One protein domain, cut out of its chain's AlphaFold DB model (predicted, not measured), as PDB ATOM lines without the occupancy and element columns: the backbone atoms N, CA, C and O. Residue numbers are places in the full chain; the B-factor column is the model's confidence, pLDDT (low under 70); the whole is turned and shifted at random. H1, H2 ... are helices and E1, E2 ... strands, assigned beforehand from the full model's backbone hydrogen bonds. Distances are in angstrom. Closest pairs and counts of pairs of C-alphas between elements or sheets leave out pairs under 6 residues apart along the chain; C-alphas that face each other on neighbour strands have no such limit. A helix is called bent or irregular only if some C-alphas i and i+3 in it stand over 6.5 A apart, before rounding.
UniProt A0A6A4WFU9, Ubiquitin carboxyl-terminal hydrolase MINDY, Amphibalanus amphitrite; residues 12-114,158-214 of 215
ATOM      1  N   GLU A  12      41.071 -56.903  37.296       81.19
ATOM      2  CA  GLU A  12      42.223 -57.811  37.153       81.19
ATOM      3  C   GLU A  12      42.601 -58.173  35.696       81.19
ATOM      4  O   GLU A  12      43.764 -57.999  35.315       81.19
ATOM      5  N   PRO A  13      41.676 -58.604  34.809       85.75
ATOM      6  CA  PRO A  13      42.031 -58.886  33.418       85.75
ATOM      7  C   PRO A  13      42.478 -57.646  32.637       85.75
ATOM      8  O   PRO A  13      43.336 -57.747  31.769       85.75
ATOM      9  N   VAL A  14      41.897 -56.477  32.917       89.69
ATOM     10  CA  VAL A  14      42.265 -55.230  32.232       89.69
ATOM     11  C   VAL A  14      43.630 -54.752  32.717       89.69
ATOM     12  O   VAL A  14      44.492 -54.421  31.905       89.69
ATOM     13  N   LEU A  15      43.848 -54.769  34.032       91.38
ATOM     14  CA  LEU A  15      45.099 -54.330  34.639       91.38
ATOM     15  C   LEU A  15      46.264 -55.231  34.239       91.38
ATOM     16  O   LEU A  15      47.306 -54.712  33.855       91.38
ATOM     17  N   SER A  16      46.075 -56.551  34.209       91.19
ATOM     18  CA  SER A  16      47.119 -57.479  33.755       91.19
ATOM     19  C   SER A  16      47.497 -57.307  32.280       91.19
ATOM     20  O   SER A  16      48.658 -57.507  31.927       91.19
ATOM     21  N   ILE A  17      46.567 -56.887  31.413       92.12
ATOM     22  CA  ILE A  17      46.867 -56.581  30.004       92.12
ATOM     23  C   ILE A  17      47.720 -55.313  29.878       92.12
ATOM     24  O   ILE A  17      48.631 -55.275  29.055       92.12
ATOM     25  N   VAL A  18      47.413 -54.269  30.654       93.00
ATOM     26  CA  VAL A  18      48.091 -52.965  30.533       93.00
ATOM     27  C   VAL A  18      49.411 -52.934  31.297       93.00
ATOM     28  O   VAL A  18      50.401 -52.401  30.801       93.00
ATOM     29  N   TRP A  19      49.425 -53.505  32.498       93.56
ATOM     30  CA  TRP A  19      50.506 -53.360  33.470       93.56
ATOM     31  C   TRP A  19      51.267 -54.665  33.740       93.56
ATOM     32  O   TRP A  19      52.332 -54.635  34.351       93.56
ATOM     33  N   GLY A  20      50.764 -55.808  33.261       90.56
ATOM     34  CA  GLY A  20      51.312 -57.128  33.573       90.56
ATOM     35  C   GLY A  20      50.868 -57.654  34.943       90.56
ATOM     36  O   GLY A  20      50.018 -57.076  35.609       90.56
ATOM     37  N   CYS A  21      51.448 -58.777  35.371       84.00
ATOM     38  CA  CYS A  21      51.125 -59.423  36.654       84.00
ATOM     39  C   CYS A  21      51.938 -58.878  37.845       84.00
ATOM     40  O   CYS A  21      51.984 -59.513  38.896       84.00
ATOM     41  N   GLN A  22      52.658 -57.771  37.658       82.50
ATOM     42  CA  GLN A  22      53.520 -57.166  38.672       82.50
ATOM     43  C   GLN A  22      52.865 -55.912  39.250       82.50
ATOM     44  O   GLN A  22      51.900 -55.387  38.698       82.50
ATOM     45  N   GLU A  23      53.412 -55.423  40.361       87.81
ATOM     46  CA  GLU A  23      53.013 -54.138  40.925       87.81
ATOM     47  C   GLU A  23      53.199 -53.008  39.899       87.81
ATOM     48  O   GLU A  23      54.202 -52.941  39.180       87.81
ATOM     49  N   ILE A  24      52.213 -52.115  39.823       93.38
ATOM     50  CA  ILE A  24      52.204 -51.029  38.846       93.38
ATOM     51  C   ILE A  24      53.285 -50.017  39.221       93.38
ATOM     52  O   ILE A  24      53.207 -49.342  40.246       93.38
ATOM     53  N   ASN A  25      54.287 -49.867  38.353       93.06
ATOM     54  CA  ASN A  25      55.330 -48.870  38.549       93.06
ATOM     55  C   ASN A  25      54.731 -47.454  38.503       93.06
ATOM     56  O   ASN A  25      54.242 -47.017  37.459       93.06
ATOM     57  N   GLN A  26      54.841 -46.719  39.614       93.81
ATOM     58  CA  GLN A  26      54.287 -45.370  39.752       93.81
ATOM     59  C   GLN A  26      54.753 -44.415  38.647       93.81
ATOM     60  O   GLN A  26      53.944 -43.676  38.104       93.81
ATOM     61  N   SER A  27      56.036 -44.446  38.270       92.75
ATOM     62  CA  SER A  27      56.549 -43.542  37.232       92.75
ATOM     63  C   SER A  27      55.930 -43.837  35.867       92.75
ATOM     64  O   SER A  27      55.635 -42.918  35.113       92.75
ATOM     65  N   VAL A  28      55.675 -45.112  35.552       93.56
ATOM     66  CA  VAL A  28      54.978 -45.481  34.317       93.56
ATOM     67  C   VAL A  28      53.522 -45.039  34.405       93.56
ATOM     68  O   VAL A  28      53.035 -44.415  33.467       93.56
ATOM     69  N   PHE A  29      52.846 -45.291  35.527       95.25
ATOM     70  CA  PHE A  29      51.475 -44.836  35.752       95.25
ATOM     71  C   PHE A  29      51.329 -43.317  35.569       95.25
ATOM     72  O   PHE A  29      50.463 -42.883  34.814       95.25
ATOM     73  N   ASP A  30      52.221 -42.521  36.162       93.50
ATOM     74  CA  ASP A  30      52.204 -41.055  36.088       93.50
ATOM     75  C   ASP A  30      52.308 -40.539  34.641       93.50
ATOM     76  O   ASP A  30      51.619 -39.586  34.268       93.50
ATOM     77  N   ARG A  31      53.104 -41.203  33.789       94.12
ATOM     78  CA  ARG A  31      53.195 -40.870  32.355       94.12
ATOM     79  C   ARG A  31      51.886 -41.121  31.611       94.12
ATOM     80  O   ARG A  31      51.565 -40.389  30.680       94.12
ATOM     81  N   TRP A  32      51.145 -42.160  31.995       95.00
ATOM     82  CA  TRP A  32      49.844 -42.478  31.406       95.00
ATOM     83  C   TRP A  32      48.692 -41.669  32.002       95.00
ATOM     84  O   TRP A  32      47.676 -41.469  31.334       95.00
ATOM     85  N   ASN A  33      48.856 -41.178  33.229       93.75
ATOM     86  CA  ASN A  33      47.881 -40.374  33.945       93.75
ATOM     87  C   ASN A  33      47.815 -38.938  33.387       93.75
ATOM     88  O   ASN A  33      48.318 -37.979  33.977       93.75
ATOM     89  N   GLN A  34      47.194 -38.797  32.218       94.25
ATOM     90  CA  GLN A  34      46.889 -37.523  31.575       94.25
ATOM     91  C   GLN A  34      45.508 -37.565  30.910       94.25
ATOM     92  O   GLN A  34      44.950 -38.641  30.675       94.25
ATOM     93  N   GLY A  35      44.975 -36.388  30.596       96.06
ATOM     94  CA  GLY A  35      43.756 -36.229  29.810       96.06
ATOM     95  C   GLY A  35      44.017 -35.954  28.338       96.06
ATOM     96  O   GLY A  35      45.159 -35.793  27.904       96.06
ATOM     97  N   PHE A  36      42.932 -35.856  27.578       97.44
ATOM     98  CA  PHE A  36      42.942 -35.340  26.214       97.44
ATOM     99  C   PHE A  36      42.918 -33.812  26.250       97.44
ATOM    100  O   PHE A  36      41.874 -33.191  26.439       97.44
ATOM    101  N   VAL A  37      44.085 -33.193  26.102       95.69
ATOM    102  CA  VAL A  37      44.224 -31.734  26.148       95.69
ATOM    103  C   VAL A  37      44.665 -31.241  24.780       95.69
ATOM    104  O   VAL A  37      45.625 -31.763  24.220       95.69
ATOM    105  N   PHE A  38      43.958 -30.251  24.241       96.50
ATOM    106  CA  PHE A  38      44.374 -29.562  23.025       96.50
ATOM    107  C   PHE A  38      45.510 -28.581  23.308       96.50
ATOM    108  O   PHE A  38      45.560 -27.974  24.379       96.50
ATOM    109  N   SER A  39      46.398 -28.425  22.332       94.06
ATOM    110  CA  SER A  39      47.456 -27.425  22.342       94.06
ATOM    111  C   SER A  39      46.867 -26.017  22.379       94.06
ATOM    112  O   SER A  39      45.802 -25.754  21.818       94.06
ATOM    113  N   THR A  40      47.581 -25.102  23.029       89.12
ATOM    114  CA  THR A  40      47.289 -23.664  22.967       89.12
ATOM    115  C   THR A  40      47.698 -23.051  21.634       89.12
ATOM    116  O   THR A  40      47.148 -22.021  21.254       89.12
ATOM    117  N   ASP A  41      48.647 -23.681  20.940       88.06
ATOM    118  CA  ASP A  41      49.254 -23.142  19.722       88.06
ATOM    119  C   ASP A  41      48.547 -23.641  18.460       88.06
ATOM    120  O   ASP A  41      48.477 -22.922  17.469       88.06
ATOM    121  N   GLU A  42      47.998 -24.860  18.512       86.94
ATOM    122  CA  GLU A  42      47.311 -25.494  17.388       86.94
ATOM    123  C   GLU A  42      45.954 -26.047  17.860       86.94
ATOM    124  O   GLU A  42      45.913 -27.053  18.589       86.94
ATOM    125  N   PRO A  43      44.829 -25.414  17.475       79.81
ATOM    126  CA  PRO A  43      43.508 -25.918  17.814       79.81
ATOM    127  C   PRO A  43      43.368 -27.313  17.188       79.81
ATOM    128  O   PRO A  43      43.849 -27.553  16.089       79.81
ATOM    129  N   PHE A  44      42.776 -28.272  17.899       86.69
ATOM    130  CA  PHE A  44      42.662 -29.696  17.511       86.69
ATOM    131  C   PHE A  44      43.905 -30.571  17.692       86.69
ATOM    132  O   PHE A  44      43.759 -31.792  17.626       86.69
ATOM    133  N   ALA A  45      45.098 -30.031  17.960       94.00
ATOM    134  CA  ALA A  45      46.266 -30.869  18.229       94.00
ATOM    135  C   ALA A  45      46.254 -31.370  19.678       94.00
ATOM    136  O   ALA A  45      46.387 -30.584  20.612       94.00
ATOM    137  N   LEU A  46      46.104 -32.675  19.889       97.50
ATOM    138  CA  LEU A  46      46.215 -33.286  21.208       97.50
ATOM    139  C   LEU A  46      47.673 -33.291  21.678       97.50
ATOM    140  O   LEU A  46      48.573 -33.762  20.980       97.50
ATOM    141  N   VAL A  47      47.893 -32.811  22.898       96.38
ATOM    142  CA  VAL A  47      49.205 -32.772  23.545       96.38
ATOM    143  C   VAL A  47      49.491 -34.101  24.234       96.38
ATOM    144  O   VAL A  47      48.647 -34.673  24.924       96.38
ATOM    145  N   GLN A  48      50.728 -34.569  24.094       95.50
ATOM    146  CA  GLN A  48      51.281 -35.648  24.899       95.50
ATOM    147  C   GLN A  48      52.404 -35.086  25.767       95.50
ATOM    148  O   GLN A  48      53.393 -34.583  25.242       95.50
ATOM    149  N   TYR A  49      52.272 -35.206  27.088       92.50
ATOM    150  CA  TYR A  49      53.269 -34.663  28.014       92.50
ATOM    151  C   TYR A  49      54.449 -35.606  28.262       92.50
ATOM    152  O   TYR A  49      55.540 -35.157  28.580       92.50
ATOM    153  N   GLU A  50      54.217 -36.913  28.155       92.06
ATOM    154  CA  GLU A  50      55.156 -37.957  28.568       92.06
ATOM    155  C   GLU A  50      55.132 -39.136  27.587       92.06
ATOM    156  O   GLU A  50      54.185 -39.313  26.822       92.06
ATOM    157  N   GLY A  51      56.159 -39.988  27.600       89.25
ATOM    158  CA  GLY A  51      56.199 -41.191  26.758       89.25
ATOM    159  C   GLY A  51      55.173 -42.264  27.166       89.25
ATOM    160  O   GLY A  51      54.997 -42.554  28.348       89.25
ATOM    161  N   GLY A  52      54.538 -42.933  26.196       89.25
ATOM    162  CA  GLY A  52      53.613 -44.061  26.433       89.25
ATOM    163  C   GLY A  52      52.205 -43.853  25.862       89.25
ATOM    164  O   GLY A  52      51.810 -44.631  24.994       89.25
ATOM    165  N   PRO A  53      51.477 -42.791  26.258       94.94
ATOM    166  CA  PRO A  53      50.110 -42.501  25.798       94.94
ATOM    167  C   PRO A  53      49.893 -42.349  24.289       94.94
ATOM    168  O   PRO A  53      48.743 -42.343  23.844       94.94
ATOM    169  N   CYS A  54      50.962 -42.208  23.495       95.75
ATOM    170  CA  CYS A  54      50.894 -42.023  22.041       95.75
ATOM    171  C   CYS A  54      50.028 -43.076  21.342       95.75
ATOM    172  O   CYS A  54      49.331 -42.754  20.382       95.75
ATOM    173  N   SER A  55      50.038 -44.319  21.831       93.62
ATOM    174  CA  SER A  55      49.271 -45.427  21.253       93.62
ATOM    175  C   SER A  55      47.756 -45.230  21.337       93.62
ATOM    176  O   SER A  55      47.025 -45.871  20.586       93.62
ATOM    177  N   ILE A  56      47.287 -44.331  22.205       97.50
ATOM    178  CA  ILE A  56      45.878 -43.959  22.348       97.50
ATOM    179  C   ILE A  56      45.614 -42.580  21.753       97.50
ATOM    180  O   ILE A  56      44.641 -42.410  21.021       97.50
ATOM    181  N   ILE A  57      46.506 -41.616  21.987       98.06
ATOM    182  CA  ILE A  57      46.345 -40.250  21.478       98.06
ATOM    183  C   ILE A  57      46.399 -40.198  19.951       98.06
ATOM    184  O   ILE A  57      45.535 -39.573  19.344       98.06
ATOM    185  N   ALA A  58      47.364 -40.864  19.313       98.19
ATOM    186  CA  ALA A  58      47.530 -40.760  17.863       98.19
ATOM    187  C   ALA A  58      46.315 -41.299  17.072       98.19
ATOM    188  O   ALA A  58      45.860 -40.610  16.156       98.19
ATOM    189  N   PRO A  59      45.713 -42.459  17.417       97.81
ATOM    190  CA  PRO A  59      44.473 -42.903  16.774       97.81
ATOM    191  C   PRO A  59      43.289 -41.945  16.953       97.81
ATOM    192  O   PRO A  59      42.487 -41.797  16.029       97.81
ATOM    193  N   ILE A  60      43.177 -41.300  18.118       98.31
ATOM    194  CA  ILE A  60      42.122 -40.314  18.393       98.31
ATOM    195  C   ILE A  60      42.362 -39.051  17.570       98.31
ATOM    196  O   ILE A  60      41.443 -38.591  16.901       98.31
ATOM    197  N   GLN A  61      43.601 -38.555  17.523       98.31
ATOM    198  CA  GLN A  61      43.990 -37.421  16.685       98.31
ATOM    199  C   GLN A  61      43.615 -37.646  15.213       98.31
ATOM    200  O   GLN A  61      43.067 -36.760  14.561       98.31
ATOM    201  N   ALA A  62      43.860 -38.851  14.690       98.25
ATOM    202  CA  ALA A  62      43.488 -39.201  13.322       98.25
ATOM    203  C   ALA A  62      41.963 -39.190  13.096       98.25
ATOM    204  O   ALA A  62      41.507 -38.759  12.037       98.25
ATOM    205  N   HIS A  63      41.166 -39.630  14.079       97.94
ATOM    206  CA  HIS A  63      39.703 -39.550  13.996       97.94
ATOM    207  C   HIS A  63      39.200 -38.104  14.083       97.94
ATOM    208  O   HIS A  63      38.307 -37.743  13.320       97.94
ATOM    209  N   ILE A  64      39.831 -37.260  14.904       97.81
ATOM    210  CA  ILE A  64      39.529 -35.825  14.958       97.81
ATOM    211  C   ILE A  64      39.742 -35.203  13.578       97.81
ATOM    212  O   ILE A  64      38.832 -34.563  13.066       97.81
ATOM    213  N   PHE A  65      40.875 -35.459  12.918       96.44
ATOM    214  CA  PHE A  65      41.122 -34.937  11.568       96.44
ATOM    215  C   PHE A  65      40.155 -35.486  10.517       96.44
ATOM    216  O   PHE A  65      39.678 -34.727   9.674       96.44
ATOM    217  N   LYS A  66      39.825 -36.783  10.579       96.81
ATOM    218  CA  LYS A  66      38.802 -37.390   9.715       96.81
ATOM    219  C   LYS A  66      37.469 -36.648   9.842       96.81
ATOM    220  O   LYS A  66      36.867 -36.310   8.827       96.81
ATOM    221  N   ASN A  67      37.012 -36.421  11.070       96.44
ATOM    222  CA  ASN A  67      35.706 -35.820  11.342       96.44
ATOM    223  C   ASN A  67      35.715 -34.316  11.047       96.44
ATOM    224  O   ASN A  67      34.803 -33.812  10.405       96.44
ATOM    225  N   MET A  68      36.811 -33.632  11.372       95.56
ATOM    226  CA  MET A  68      37.025 -32.227  11.039       95.56
ATOM    227  C   MET A  68      36.945 -31.996   9.527       95.56
ATOM    228  O   MET A  68      36.204 -31.132   9.068       95.56
ATOM    229  N   TYR A  69      37.671 -32.788   8.733       94.44
ATOM    230  CA  TYR A  69      37.643 -32.639   7.279       94.44
ATOM    231  C   TYR A  69      36.272 -32.999   6.693       94.44
ATOM    232  O   TYR A  69      35.808 -32.349   5.761       94.44
ATOM    233  N   LYS A  70      35.599 -34.011   7.252       95.31
ATOM    234  CA  LYS A  70      34.247 -34.405   6.840       95.31
ATOM    235  C   LYS A  70      33.222 -33.287   7.072       95.31
ATOM    236  O   LYS A  70      32.404 -33.047   6.189       95.31
ATOM    237  N   ASP A  71      33.266 -32.633   8.230       94.06
ATOM    238  CA  ASP A  71      32.218 -31.700   8.654       94.06
ATOM    239  C   ASP A  71      32.508 -30.251   8.218       94.06
ATOM    240  O   ASP A  71      31.580 -29.495   7.934       94.06
ATOM    241  N   PHE A  72      33.786 -29.873   8.094       93.38
ATOM    242  CA  PHE A  72      34.202 -28.498   7.786       93.38
ATOM    243  C   PHE A  72      34.940 -28.339   6.451       93.38
ATOM    244  O   PHE A  72      35.051 -27.215   5.953       93.38
ATOM    245  N   GLY A  73      35.446 -29.426   5.854       92.81
ATOM    246  CA  GLY A  73      36.223 -29.388   4.610       92.81
ATOM    247  C   GLY A  73      37.358 -28.363   4.675       92.81
ATOM    248  O   GLY A  73      38.098 -28.300   5.654       92.81
ATOM    249  N   ASP A  74      37.444 -27.498   3.665       92.56
ATOM    250  CA  ASP A  74      38.451 -26.430   3.586       92.56
ATOM    251  C   ASP A  74      38.259 -25.308   4.627       92.56
ATOM    252  O   ASP A  74      39.146 -24.480   4.821       92.56
ATOM    253  N   SER A  75      37.115 -25.261   5.321       92.75
ATOM    254  CA  SER A  75      36.835 -24.269   6.371       92.75
ATOM    255  C   SER A  75      37.273 -24.716   7.770       92.75
ATOM    256  O   SER A  75      36.934 -24.045   8.744       92.75
ATOM    257  N   TRP A  76      38.047 -25.800   7.887       90.50
ATOM    258  CA  TRP A  76      38.527 -26.341   9.167       90.50
ATOM    259  C   TRP A  76      39.268 -25.313  10.042       90.50
ATOM    260  O   TRP A  76      39.217 -25.378  11.263       90.50
ATOM    261  N   GLN A  77      39.890 -24.301   9.433       89.38
ATOM    262  CA  GLN A  77      40.583 -23.219  10.146       89.38
ATOM    263  C   GLN A  77      39.647 -22.320  10.975       89.38
ATOM    264  O   GLN A  77      40.116 -21.530  11.790       89.38
ATOM    265  N   LYS A  78      38.330 -22.388  10.740       89.56
ATOM    266  CA  LYS A  78      37.311 -21.591  11.444       89.56
ATOM    267  C   LYS A  78      36.675 -22.331  12.617       89.56
ATOM    268  O   LYS A  78      35.801 -21.769  13.271       89.56
ATOM    269  N   VAL A  79      37.074 -23.579  12.841       90.69
ATOM    270  CA  VAL A  79      36.507 -24.423  13.884       90.69
ATOM    271  C   VAL A  79      36.833 -23.814  15.251       90.69
ATOM    272  O   VAL A  79      37.954 -23.400  15.544       90.69
ATOM    273  N   THR A  80      35.811 -23.711  16.083       93.75
ATOM    274  CA  THR A  80      35.853 -23.132  17.422       93.75
ATOM    275  C   THR A  80      36.312 -24.157  18.458       93.75
ATOM    276  O   THR A  80      36.309 -25.363  18.218       93.75
ATOM    277  N   ALA A  81      36.647 -23.701  19.668       92.38
ATOM    278  CA  ALA A  81      36.972 -24.605  20.774       92.38
ATOM    279  C   ALA A  81      35.810 -25.555  21.133       92.38
ATOM    280  O   ALA A  81      36.047 -26.710  21.470       92.38
ATOM    281  N   GLY A  82      34.557 -25.094  21.030       94.50
ATOM    282  CA  GLY A  82      33.384 -25.941  21.270       94.50
ATOM    283  C   GLY A  82      33.219 -27.030  20.208       94.50
ATOM    284  O   GLY A  82      32.893 -28.167  20.531       94.50
ATOM    285  N   GLU A  83      33.511 -26.712  18.948       95.62
ATOM    286  CA  GLU A  83      33.518 -27.703  17.868       95.62
ATOM    287  C   GLU A  83      34.718 -28.660  17.978       95.62
ATOM    288  O   GLU A  83      34.578 -29.837  17.664       95.62
ATOM    289  N   ALA A  84      35.870 -28.210  18.496       95.75
ATOM    290  CA  ALA A  84      36.998 -29.085  18.843       95.75
ATOM    291  C   ALA A  84      36.585 -30.164  19.856       95.75
ATOM    292  O   ALA A  84      36.914 -31.343  19.711       95.75
ATOM    293  N   ASP A  85      35.856 -29.740  20.886       96.50
ATOM    294  CA  ASP A  85      35.351 -30.599  21.949       96.50
ATOM    295  C   ASP A  85      34.319 -31.598  21.418       96.50
ATOM    296  O   ASP A  85      34.376 -32.786  21.751       96.50
ATOM    297  N   GLU A  86      33.438 -31.151  20.523       97.19
ATOM    298  CA  GLU A  86      32.499 -32.026  19.817       97.19
ATOM    299  C   GLU A  86      33.232 -33.059  18.946       97.19
ATOM    300  O   GLU A  86      32.938 -34.255  19.022       97.19
ATOM    301  N   LEU A  87      34.244 -32.637  18.181       97.62
ATOM    302  CA  LEU A  87      35.069 -33.531  17.365       97.62
ATOM    303  C   LEU A  87      35.781 -34.585  18.218       97.62
ATOM    304  O   LEU A  87      35.846 -35.751  17.819       97.62
ATOM    305  N   LEU A  88      36.293 -34.213  19.395       98.31
ATOM    306  CA  LEU A  88      36.883 -35.156  20.344       98.31
ATOM    307  C   LEU A  88      35.834 -36.148  20.866       98.31
ATOM    308  O   LEU A  88      36.071 -37.355  20.810       98.31
ATOM    309  N   ALA A  89      34.676 -35.668  21.326       98.25
ATOM    310  CA  ALA A  89      33.614 -36.518  21.865       98.25
ATOM    311  C   ALA A  89      33.115 -37.548  20.836       98.25
ATOM    312  O   ALA A  89      33.025 -38.740  21.142       98.25
ATOM    313  N   VAL A  90      32.866 -37.110  19.598       97.94
ATOM    314  CA  VAL A  90      32.459 -37.992  18.495       97.94
ATOM    315  C   VAL A  90      33.574 -38.972  18.135       97.94
ATOM    316  O   VAL A  90      33.310 -40.158  17.961       97.94
ATOM    317  N   SER A  91      34.834 -38.533  18.095       98.38
ATOM    318  CA  SER A  91      35.968 -39.415  17.780       98.38
ATOM    319  C   SER A  91      36.158 -40.529  18.816       98.38
ATOM    320  O   SER A  91      36.397 -41.682  18.449       98.38
ATOM    321  N   LEU A  92      36.017 -40.216  20.108       98.44
ATOM    322  CA  LEU A  92      36.053 -41.209  21.185       98.44
ATOM    323  C   LEU A  92      34.910 -42.227  21.037       98.44
ATOM    324  O   LEU A  92      35.140 -43.435  21.157       98.44
ATOM    325  N   ALA A  93      33.700 -41.748  20.728       98.06
ATOM    326  CA  ALA A  93      32.530 -42.595  20.521       98.06
ATOM    327  C   ALA A  93      32.683 -43.525  19.312       98.06
ATOM    328  O   ALA A  93      32.477 -44.734  19.448       98.06
ATOM    329  N   GLU A  94      33.112 -42.992  18.163       97.06
ATOM    330  CA  GLU A  94      33.346 -43.761  16.937       97.06
ATOM    331  C   GLU A  94      34.351 -44.893  17.184       97.06
ATOM    332  O   GLU A  94      34.096 -46.047  16.835       97.06
ATOM    333  N   ILE A  95      35.494 -44.593  17.811       97.50
ATOM    334  CA  ILE A  95      36.532 -45.598  18.078       97.50
ATOM    335  C   ILE A  95      35.986 -46.703  18.988       97.50
ATOM    336  O   ILE A  95      36.197 -47.890  18.715       97.50
ATOM    337  N   LEU A  96      35.275 -46.337  20.055       96.19
ATOM    338  CA  LEU A  96      34.755 -47.305  21.015       96.19
ATOM    339  C   LEU A  96      33.667 -48.197  20.395       96.19
ATOM    340  O   LEU A  96      33.705 -49.417  20.563       96.19
ATOM    341  N   CYS A  97      32.758 -47.624  19.602       94.94
ATOM    342  CA  CYS A  97      31.716 -48.378  18.899       94.94
ATOM    343  C   CYS A  97      32.308 -49.295  17.822       94.94
ATOM    344  O   CYS A  97      31.930 -50.463  17.714       94.94
ATOM    345  N   ARG A  98      33.330 -48.833  17.088       94.81
ATOM    346  CA  ARG A  98      34.087 -49.692  16.162       94.81
ATOM    347  C   ARG A  98      34.784 -50.841  16.891       94.81
ATOM    348  O   ARG A  98      34.885 -51.939  16.343       94.81
ATOM    349  N   CYS A  99      35.244 -50.620  18.123       94.38
ATOM    350  CA  CYS A  99      35.837 -51.667  18.953       94.38
ATOM    351  C   CYS A  99      34.806 -52.727  19.390       94.38
ATOM    352  O   CYS A  99      35.134 -53.923  19.389       94.38
ATOM    353  N   ALA A 100      33.574 -52.316  19.713       92.69
ATOM    354  CA  ALA A 100      32.459 -53.222  20.017       92.69
ATOM    355  C   ALA A 100      32.073 -54.073  18.787       92.69
ATOM    356  O   ALA A 100      31.922 -55.304  18.862       92.69
ATOM    357  N   GLY A 101      32.048 -53.432  17.617       89.56
ATOM    358  CA  GLY A 101      31.633 -54.028  16.352       89.56
ATOM    359  C   GLY A 101      30.115 -54.175  16.248       89.56
ATOM    360  O   GLY A 101      29.371 -53.792  17.145       89.56
ATOM    361  N   GLU A 102      29.657 -54.742  15.135       86.69
ATOM    362  CA  GLU A 102      28.229 -54.858  14.831       86.69
ATOM    363  C   GLU A 102      27.474 -55.663  15.905       86.69
ATOM    364  O   GLU A 102      27.909 -56.747  16.300       86.69
ATOM    365  N   GLY A 103      26.372 -55.092  16.405       84.00
ATOM    366  CA  GLY A 103      25.535 -55.677  17.459       84.00
ATOM    367  C   GLY A 103      26.156 -55.718  18.862       84.00
ATOM    368  O   GLY A 103      25.548 -56.295  19.760       84.00
ATOM    369  N   GLY A 104      27.352 -55.151  19.068       87.31
ATOM    370  CA  GLY A 104      28.020 -55.113  20.372       87.31
ATOM    371  C   GLY A 104      27.768 -53.819  21.150       87.31
ATOM    372  O   GLY A 104      27.616 -52.755  20.557       87.31
ATOM    373  N   SER A 105      27.809 -53.900  22.482       91.44
ATOM    374  CA  SER A 105      27.767 -52.729  23.368       91.44
ATOM    375  C   SER A 105      29.166 -52.174  23.661       91.44
ATOM    376  O   SER A 105      30.127 -52.925  23.862       91.44
ATOM    377  N   ALA A 106      29.270 -50.852  23.767       93.94
ATOM    378  CA  ALA A 106      30.434 -50.165  24.307       93.94
ATOM    379  C   ALA A 106      30.462 -50.289  25.837       93.94
ATOM    380  O   ALA A 106      29.461 -50.041  26.508       93.94
ATOM    381  N   ARG A 107      31.619 -50.649  26.400       93.69
ATOM    382  CA  ARG A 107      31.823 -50.812  27.845       93.69
ATOM    383  C   ARG A 107      32.808 -49.754  28.343       93.69
ATOM    384  O   ARG A 107      34.017 -49.890  28.163       93.69
ATOM    385  N   LEU A 108      32.271 -48.690  28.925       94.25
ATOM    386  CA  LEU A 108      32.983 -47.514  29.418       94.25
ATOM    387  C   LEU A 108      33.475 -47.735  30.846       94.25
ATOM    388  O   LEU A 108      32.692 -48.036  31.744       94.25
ATOM    389  N   VAL A 109      34.770 -47.541  31.051       93.62
ATOM    390  CA  VAL A 109      35.396 -47.504  32.371       93.62
ATOM    391  C   VAL A 109      35.489 -46.048  32.801       93.62
ATOM    392  O   VAL A 109      36.134 -45.242  32.128       93.62
ATOM    393  N   VAL A 110      34.820 -45.711  33.900       91.38
ATOM    394  CA  VAL A 110      34.664 -44.332  34.377       91.38
ATOM    395  C   VAL A 110      35.135 -44.235  35.828       91.38
ATOM    396  O   VAL A 110      34.744 -45.084  36.629       91.38
ATOM    397  N   PRO A 111      35.979 -43.257  36.196       84.88
ATOM    398  CA  PRO A 111      36.255 -42.987  37.600       84.88
ATOM    399  C   PRO A 111      34.995 -42.419  38.260       84.88
ATOM    400  O   PRO A 111      34.316 -41.561  37.693       84.88
ATOM    401  N   GLU A 112      34.666 -42.915  39.446       78.38
ATOM    402  CA  GLU A 112      33.647 -42.315  40.298       78.38
ATOM    403  C   GLU A 112      34.136 -40.927  40.727       78.38
ATOM    404  O   GLU A 112      35.254 -40.781  41.223       78.38
ATOM    405  N   SER A 113      33.336 -39.893  40.472       65.00
ATOM    406  CA  SER A 113      33.648 -38.555  40.966       65.00
ATOM    407  C   SER A 113      33.538 -38.563  42.486       65.00
ATOM    408  O   SER A 113      32.492 -38.949  43.014       65.00
ATOM    409  N   ASP A 114      34.574 -38.097  43.187       41.72
ATOM    410  CA  ASP A 114      34.453 -37.808  44.613       41.72
ATOM    411  C   ASP A 114      33.297 -36.809  44.822       41.72
ATOM    412  O   ASP A 114      33.163 -35.853  44.041       41.72
ATOM    413  N   ARG A 158      50.938 -31.860  39.368       62.34
ATOM    414  CA  ARG A 158      49.923 -32.925  39.228       62.34
ATOM    415  C   ARG A 158      49.669 -33.528  40.604       62.34
ATOM    416  O   ARG A 158      50.625 -33.721  41.367       62.34
ATOM    417  N   ARG A 159      48.411 -33.801  40.950       66.50
ATOM    418  CA  ARG A 159      48.115 -34.488  42.212       66.50
ATOM    419  C   ARG A 159      48.642 -35.913  42.047       66.50
ATOM    420  O   ARG A 159      48.247 -36.621  41.130       66.50
ATOM    421  N   ARG A 160      49.600 -36.320  42.879       77.38
ATOM    422  CA  ARG A 160      50.157 -37.672  42.789       77.38
ATOM    423  C   ARG A 160      49.102 -38.649  43.300       77.38
ATOM    424  O   ARG A 160      48.810 -38.653  44.492       77.38
ATOM    425  N   ILE A 161      48.510 -39.414  42.391       86.50
ATOM    426  CA  ILE A 161      47.511 -40.440  42.696       86.50
ATOM    427  C   ILE A 161      48.213 -41.797  42.641       86.50
ATOM    428  O   ILE A 161      48.918 -42.104  41.679       86.50
ATOM    429  N   GLU A 162      48.037 -42.605  43.682       91.31
ATOM    430  CA  GLU A 162      48.537 -43.979  43.691       91.31
ATOM    431  C   GLU A 162      47.675 -44.863  42.772       91.31
ATOM    432  O   GLU A 162      46.444 -44.740  42.808       91.31
ATOM    433  N   PRO A 163      48.274 -45.781  41.986       92.06
ATOM    434  CA  PRO A 163      47.548 -46.653  41.068       92.06
ATOM    435  C   PRO A 163      46.369 -47.355  41.740       92.06
ATOM    436  O   PRO A 163      45.242 -47.236  41.274       92.06
ATOM    437  N   ALA A 164      46.598 -47.993  42.892       89.81
ATOM    438  CA  ALA A 164      45.557 -48.710  43.626       89.81
ATOM    439  C   ALA A 164      44.370 -47.809  44.009       89.81
ATOM    440  O   ALA A 164      43.215 -48.209  43.851       89.81
ATOM    441  N   GLY A 165      44.652 -46.580  44.457       89.00
ATOM    442  CA  GLY A 165      43.628 -45.589  44.774       89.00
ATOM    443  C   GLY A 165      42.795 -45.237  43.544       89.00
ATOM    444  O   GLY A 165      41.573 -45.340  43.591       89.00
ATOM    445  N   PHE A 166      43.440 -44.938  42.414       90.56
ATOM    446  CA  PHE A 166      42.744 -44.682  41.150       90.56
ATOM    447  C   PHE A 166      41.903 -45.874  40.678       90.56
ATOM    448  O   PHE A 166      40.744 -45.709  40.312       90.56
ATOM    449  N   HIS A 167      42.454 -47.090  40.688       91.62
ATOM    450  CA  HIS A 167      41.737 -48.270  40.200       91.62
ATOM    451  C   HIS A 167      40.539 -48.644  41.075       91.62
ATOM    452  O   HIS A 167      39.570 -49.195  40.554       91.62
ATOM    453  N   SER A 168      40.574 -48.316  42.371       89.00
ATOM    454  CA  SER A 168      39.462 -48.565  43.294       89.00
ATOM    455  C   SER A 168      38.199 -47.748  42.990       89.00
ATOM    456  O   SER A 168      37.101 -48.191  43.327       89.00
ATOM    457  N   THR A 169      38.329 -46.601  42.311       88.06
ATOM    458  CA  THR A 169      37.194 -45.728  41.960       88.06
ATOM    459  C   THR A 169      36.548 -46.087  40.625       88.06
ATOM    460  O   THR A 169      35.525 -45.514  40.256       88.06
ATOM    461  N   LEU A 170      37.119 -47.026  39.867       90.69
ATOM    462  CA  LEU A 170      36.652 -47.328  38.520       90.69
ATOM    463  C   LEU A 170      35.337 -48.112  38.526       90.69
ATOM    464  O   LEU A 170      35.185 -49.155  39.167       90.69
ATOM    465  N   ARG A 171      34.391 -47.629  37.727       89.69
ATOM    466  CA  ARG A 171      33.083 -48.233  37.478       89.69
ATOM    467  C   ARG A 171      32.939 -48.602  36.014       89.69
ATOM    468  O   ARG A 171      33.646 -48.086  35.151       89.69
ATOM    469  N   LEU A 172      32.001 -49.506  35.752       90.88
ATOM    470  CA  LEU A 172      31.693 -49.973  34.414       90.88
ATOM    471  C   LEU A 172      30.285 -49.543  34.012       90.88
ATOM    472  O   LEU A 172      29.312 -49.854  34.696       90.88
ATOM    473  N   LEU A 173      30.199 -48.856  32.882       92.19
ATOM    474  CA  LEU A 173      28.960 -48.468  32.225       92.19
ATOM    475  C   LEU A 173      28.882 -49.168  30.869       92.19
ATOM    476  O   LEU A 173      29.865 -49.215  30.136       92.19
ATOM    477  N   GLU A 174      27.714 -49.692  30.519       92.75
ATOM    478  CA  GLU A 174      27.474 -50.290  29.208       92.75
ATOM    479  C   GLU A 174      26.451 -49.463  28.430       92.75
ATOM    480  O   GLU A 174      25.398 -49.121  28.966       92.75
ATOM    481  N   LEU A 175      26.780 -49.131  27.181       93.94
ATOM    482  CA  LEU A 175      25.937 -48.367  26.262       93.94
ATOM    483  C   LEU A 175      25.837 -49.114  24.933       93.94
ATOM    484  O   LEU A 175      26.831 -49.649  24.441       93.94
ATOM    485  N   SER A 176      24.644 -49.157  24.349       89.81
ATOM    486  CA  SER A 176      24.359 -50.045  23.216       89.81
ATOM    487  C   SER A 176      24.405 -49.338  21.866       89.81
ATOM    488  O   SER A 176      24.504 -50.003  20.839       89.81
ATOM    489  N   THR A 177      24.330 -48.007  21.844       91.44
ATOM    490  CA  THR A 177      24.291 -47.237  20.594       91.44
ATOM    491  C   THR A 177      25.379 -46.173  20.532       91.44
ATOM    492  O   THR A 177      25.757 -45.584  21.542       91.44
ATOM    493  N   GLU A 178      25.851 -45.874  19.321       93.62
ATOM    494  CA  GLU A 178      26.841 -44.814  19.098       93.62
ATOM    495  C   GLU A 178      26.340 -43.441  19.563       93.62
ATOM    496  O   GLU A 178      27.106 -42.673  20.139       93.62
ATOM    497  N   ALA A 179      25.042 -43.168  19.404       94.38
ATOM    498  CA  ALA A 179      24.417 -41.944  19.895       94.38
ATOM    499  C   ALA A 179      24.511 -41.820  21.426       94.38
ATOM    500  O   ALA A 179      24.903 -40.770  21.929       94.38
ATOM    501  N   GLU A 180      24.223 -42.895  22.170       95.88
ATOM    502  CA  GLU A 180      24.363 -42.906  23.632       95.88
ATOM    503  C   GLU A 180      25.816 -42.705  24.069       95.88
ATOM    504  O   GLU A 180      26.076 -41.972  25.022       95.88
ATOM    505  N   VAL A 181      26.765 -43.336  23.370       96.88
ATOM    506  CA  VAL A 181      28.198 -43.200  23.663       96.88
ATOM    507  C   VAL A 181      28.678 -41.774  23.386       96.88
ATOM    508  O   VAL A 181      29.387 -41.199  24.211       96.88
ATOM    509  N   ALA A 182      28.268 -41.173  22.267       97.19
ATOM    510  CA  ALA A 182      28.590 -39.786  21.946       97.19
ATOM    511  C   ALA A 182      27.994 -38.818  22.980       97.19
ATOM    512  O   ALA A 182      28.706 -37.965  23.504       97.19
ATOM    513  N   ASP A 183      26.725 -38.996  23.357       97.50
ATOM    514  CA  ASP A 183      26.080 -38.193  24.401       97.50
ATOM    515  C   ASP A 183      26.760 -38.338  25.761       97.50
ATOM    516  O   ASP A 183      26.857 -37.367  26.517       97.50
ATOM    517  N   PHE A 184      27.242 -39.540  26.083       97.31
ATOM    518  CA  PHE A 184      28.039 -39.768  27.276       97.31
ATOM    519  C   PHE A 184      29.337 -38.953  27.233       97.31
ATOM    520  O   PHE A 184      29.614 -38.222  28.187       97.31
ATOM    521  N   PHE A 185      30.109 -39.024  26.142       97.75
ATOM    522  CA  PHE A 185      31.357 -38.267  26.035       97.75
ATOM    523  C   PHE A 185      31.119 -36.762  26.034       97.75
ATOM    524  O   PHE A 185      31.842 -36.069  26.733       97.75
ATOM    525  N   ARG A 186      30.081 -36.247  25.364       97.38
ATOM    526  CA  ARG A 186      29.732 -34.814  25.407       97.38
ATOM    527  C   ARG A 186      29.487 -34.323  26.832       97.38
ATOM    528  O   ARG A 186      30.013 -33.293  27.237       97.38
ATOM    529  N   LYS A 187      28.710 -35.080  27.615       96.31
ATOM    530  CA  LYS A 187      28.368 -34.720  29.003       96.31
ATOM    531  C   LYS A 187      29.558 -34.830  29.953       96.31
ATOM    532  O   LYS A 187      29.649 -34.054  30.896       96.31
ATOM    533  N   ASN A 188      30.447 -35.793  29.715       95.44
ATOM    534  CA  ASN A 188      31.557 -36.120  30.615       95.44
ATOM    535  C   ASN A 188      32.924 -35.667  30.084       95.44
ATOM    536  O   ASN A 188      33.949 -35.997  30.680       95.44
ATOM    537  N   LEU A 189      32.962 -34.906  28.985       95.50
ATOM    538  CA  LEU A 189      34.200 -34.495  28.326       95.50
ATOM    539  C   LEU A 189      35.190 -33.810  29.277       95.50
ATOM    540  O   LEU A 189      36.368 -34.161  29.206       95.50
ATOM    541  N   PRO A 190      34.767 -32.925  30.208       94.56
ATOM    542  CA  PRO A 190      35.690 -32.321  31.167       94.56
ATOM    543  C   PRO A 190      36.527 -33.350  31.938       94.56
ATOM    544  O   PRO A 190      37.732 -33.164  32.085       94.56
ATOM    545  N   SER A 191      35.936 -34.478  32.341       92.38
ATOM    546  CA  SER A 191      36.642 -35.556  33.046       92.38
ATOM    547  C   SER A 191      37.642 -36.295  32.152       92.38
ATOM    548  O   SER A 191      38.679 -36.741  32.629       92.38
ATOM    549  N   TYR A 192      37.376 -36.394  30.847       95.19
ATOM    550  CA  TYR A 192      38.309 -36.991  29.881       95.19
ATOM    551  C   TYR A 192      39.427 -36.031  29.451       95.19
ATOM    552  O   TYR A 192      40.489 -36.476  29.010       95.19
ATOM    553  N   ARG A 193      39.215 -34.719  29.594       94.38
ATOM    554  CA  ARG A 193      40.261 -33.698  29.430       94.38
ATOM    555  C   ARG A 193      41.119 -33.536  30.689       94.38
ATOM    556  O   ARG A 193      42.256 -33.079  30.589       94.38
ATOM    557  N   ALA A 194      40.596 -33.928  31.850       91.88
ATOM    558  CA  ALA A 194      41.309 -33.954  33.122       91.88
ATOM    559  C   ALA A 194      42.274 -35.151  33.240       91.88
ATOM    560  O   ALA A 194      42.361 -36.007  32.356       91.88
ATOM    561  N   GLU A 195      43.026 -35.206  34.344       89.12
ATOM    562  CA  GLU A 195      43.912 -36.333  34.658       89.12
ATOM    563  C   GLU A 195      43.164 -37.677  34.547       89.12
ATOM    564  O   GLU A 195      41.964 -37.769  34.787       89.12
ATOM    565  N   SER A 196      43.880 -38.728  34.150       92.81
ATOM    566  CA  SER A 196      43.362 -40.086  33.921       92.81
ATOM    567  C   SER A 196      42.409 -40.292  32.736       92.81
ATOM    568  O   SER A 196      42.085 -41.447  32.449       92.81
ATOM    569  N   GLY A 197      42.010 -39.257  31.991       95.44
ATOM    570  CA  GLY A 197      41.116 -39.410  30.834       95.44
ATOM    571  C   GLY A 197      41.618 -40.403  29.775       95.44
ATOM    572  O   GLY A 197      40.853 -41.237  29.283       95.44
ATOM    573  N   VAL A 198      42.925 -40.393  29.486       96.94
ATOM    574  CA  VAL A 198      43.555 -41.355  28.564       96.94
ATOM    575  C   VAL A 198      43.480 -42.785  29.104       96.94
ATOM    576  O   VAL A 198      43.158 -43.707  28.354       96.94
ATOM    577  N   LEU A 199      43.749 -42.984  30.399       95.62
ATOM    578  CA  LEU A 199      43.692 -44.304  31.039       95.62
ATOM    579  C   LEU A 199      42.266 -44.853  31.092       95.62
ATOM    580  O   LEU A 199      42.048 -46.012  30.740       95.62
ATOM    581  N   ALA A 200      41.293 -44.022  31.468       95.31
ATOM    582  CA  ALA A 200      39.881 -44.390  31.469       95.31
ATOM    583  C   ALA A 200      39.429 -44.845  30.071       95.31
ATOM    584  O   ALA A 200      38.772 -45.881  29.918       95.31
ATOM    585  N   PHE A 201      39.849 -44.130  29.022       97.62
ATOM    586  CA  PHE A 201      39.542 -44.516  27.648       97.62
ATOM    587  C   PHE A 201      40.254 -45.809  27.215       97.62
ATOM    588  O   PHE A 201      39.613 -46.695  26.651       97.62
ATOM    589  N   LEU A 202      41.543 -45.977  27.536       97.06
ATOM    590  CA  LEU A 202      42.282 -47.221  27.280       97.06
ATOM    591  C   LEU A 202      41.583 -48.433  27.909       97.06
ATOM    592  O   LEU A 202      41.371 -49.450  27.242       97.06
ATOM    593  N   TYR A 203      41.191 -48.332  29.179       95.94
ATOM    594  CA  TYR A 203      40.481 -49.411  29.862       95.94
ATOM    595  C   TYR A 203      39.115 -49.682  29.238       95.94
ATOM    596  O   TYR A 203      38.738 -50.844  29.102       95.94
ATOM    597  N   SER A 204      38.415 -48.641  28.777       95.69
ATOM    598  CA  SER A 204      37.155 -48.783  28.038       95.69
ATOM    599  C   SER A 204      37.336 -49.593  26.747       95.69
ATOM    600  O   SER A 204      36.548 -50.500  26.466       95.69
ATOM    601  N   LEU A 205      38.407 -49.345  25.983       95.75
ATOM    602  CA  LEU A 205      38.716 -50.111  24.765       95.75
ATOM    603  C   LEU A 205      38.955 -51.591  25.075       95.75
ATOM    604  O   LEU A 205      38.364 -52.472  24.441       95.75
ATOM    605  N   ILE A 206      39.789 -51.874  26.077       94.69
ATOM    606  CA  ILE A 206      40.104 -53.249  26.483       94.69
ATOM    607  C   ILE A 206      38.841 -53.946  26.982       94.69
ATOM    608  O   ILE A 206      38.546 -55.063  26.558       94.69
ATOM    609  N   GLN A 207      38.055 -53.286  27.830       92.06
ATOM    610  CA  GLN A 207      36.856 -53.867  28.415       92.06
ATOM    611  C   GLN A 207      35.776 -54.147  27.364       92.06
ATOM    612  O   GLN A 207      35.133 -55.204  27.413       92.06
ATOM    613  N   THR A 208      35.633 -53.252  26.383       92.44
ATOM    614  CA  THR A 208      34.756 -53.427  25.219       92.44
ATOM    615  C   THR A 208      35.197 -54.631  24.385       92.44
ATOM    616  O   THR A 208      34.380 -55.480  24.029       92.44
ATOM    617  N   LYS A 209      36.504 -54.789  24.133       89.00
ATOM    618  CA  LYS A 209      37.010 -55.907  23.323       89.00
ATOM    619  C   LYS A 209      36.978 -57.255  24.045       89.00
ATOM    620  O   LYS A 209      36.646 -58.269  23.431       89.00
ATOM    621  N   VAL A 210      37.340 -57.287  25.327       81.94
ATOM    622  CA  VAL A 210      37.385 -58.512  26.144       81.94
ATOM    623  C   VAL A 210      35.976 -59.010  26.462       81.94
ATOM    624  O   VAL A 210      35.755 -60.220  26.446       81.94
ATOM    625  N   GLY A 211      35.012 -58.105  26.677       66.12
ATOM    626  CA  GLY A 211      33.603 -58.465  26.876       66.12
ATOM    627  C   GLY A 211      33.044 -59.326  25.742       66.12
ATOM    628  O   GLY A 211      32.373 -60.318  26.004       66.12
ATOM    629  N   LYS A 212      33.425 -59.027  24.496       61.53
ATOM    630  CA  LYS A 212      32.994 -59.773  23.307       61.53
ATOM    631  C   LYS A 212      33.447 -61.236  23.274       61.53
ATOM    632  O   LYS A 212      32.780 -62.056  22.664       61.53
ATOM    633  N   ARG A 213      34.586 -61.585  23.886       55.41
ATOM    634  CA  ARG A 213      35.122 -62.962  23.838       55.41
ATOM    635  C   ARG A 213      34.471 -63.916  24.844       55.41
ATOM    636  O   ARG A 213      34.806 -65.094  24.839       55.41
ATOM    637  N   ARG A 214      33.627 -63.406  25.745       49.97
ATOM    638  CA  ARG A 214      32.999 -64.179  26.829       49.97
ATOM    639  C   ARG A 214      31.496 -64.417  26.631       49.97
ATOM    640  O   ARG A 214      30.886 -64.993  27.526       49.97
TER     641      ARG A 214
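This is residues 12 to 114 and 158 to 214 of the 215 residues of the protein "Ubiquitin carboxyl-terminal hydrolase MINDY" of Amphibalanus amphitrite (UniProt A0A6A4WFU9). A small two-stranded antiparallel sheet, E1 and E2, has helix H7 packed on E1, and H7 meets the last residues of H4. H4 in turn lies between H3 and H6, which both cross it; the short helices H1, H2 and H5 lie farther out. The printed part has 160 residues, in the order H1 H2 H3 H4 E1 H5 E2 H6 H7. It is mostly helix and compact, with a radius of gyration of the C-alphas of 15.7 A and spans of 49 by 38 by 27 A.

E1, residues 106 to 111, and E2, residues 170 to 175, are antiparallel neighbours; N 108 and O 173 are within hydrogen-bond range at 2.7 A. H7, residues 197 to 214, comes closest to E1 at the C-alphas of Ser 204 and Leu 108, 4.6 A apart. H4, residues 81 to 100, touches H7 with residues 96 to 100 alone, at a shallow tilt of 22 degrees; the closest C-alphas, of Ala 100 and Thr 208, are 5.7 A apart. H6, residues 178 to 193, touches H4 at a steep tilt of 56 degrees, closest at the C-alphas of Ala 182 and Ala 93, 5.0 A. H3, residues 54 to 78, touches H4 with residues 60 to 68 alone, closest at the C-alphas of His 63 and Ser 91, 5.3 A. H1, residues 12 to 19, only just touches H7, with 3 pairs of C-alphas within 8 A, the closest those of Val 14 and Ile 206, 6.5 A. H2, residues 26 to 32, and H5, residues 163 to 168, are close but not clearly touching, the C-alphas of Phe 29 and Pro 163 being 6.9 A apart. Every O i to N i+4 pair is within hydrogen-bond range in H1, H2, H4 and H5, against 15 of 21 in H3, 10 of 12 in H6 and 11 of 14 in H7.

H1 begins at C-alpha 12 (42.223, -57.811, 37.153), and H7 ends at C-alpha 214 (32.999, -64.179, 26.829). H4 measures 29.0 A, H3 26.7 A and H7 26.4 A. H3 and H6 are irregular: C-alphas 71 and 74 are 9.6 A apart, C-alphas 187 and 190 8.0 A.

The C-alphas of Gln 22 and Ser 75, the two farthest apart, are 49.0 A apart. Residues 115 to 157 are not printed, and C-alphas 114 and 158 are 17.1 A apart across the cut. The link from H2 to H3 is long, 21 residues. The pLDDT is under 70 at residues 113 to 114, 158 to 159 and 211 to 214.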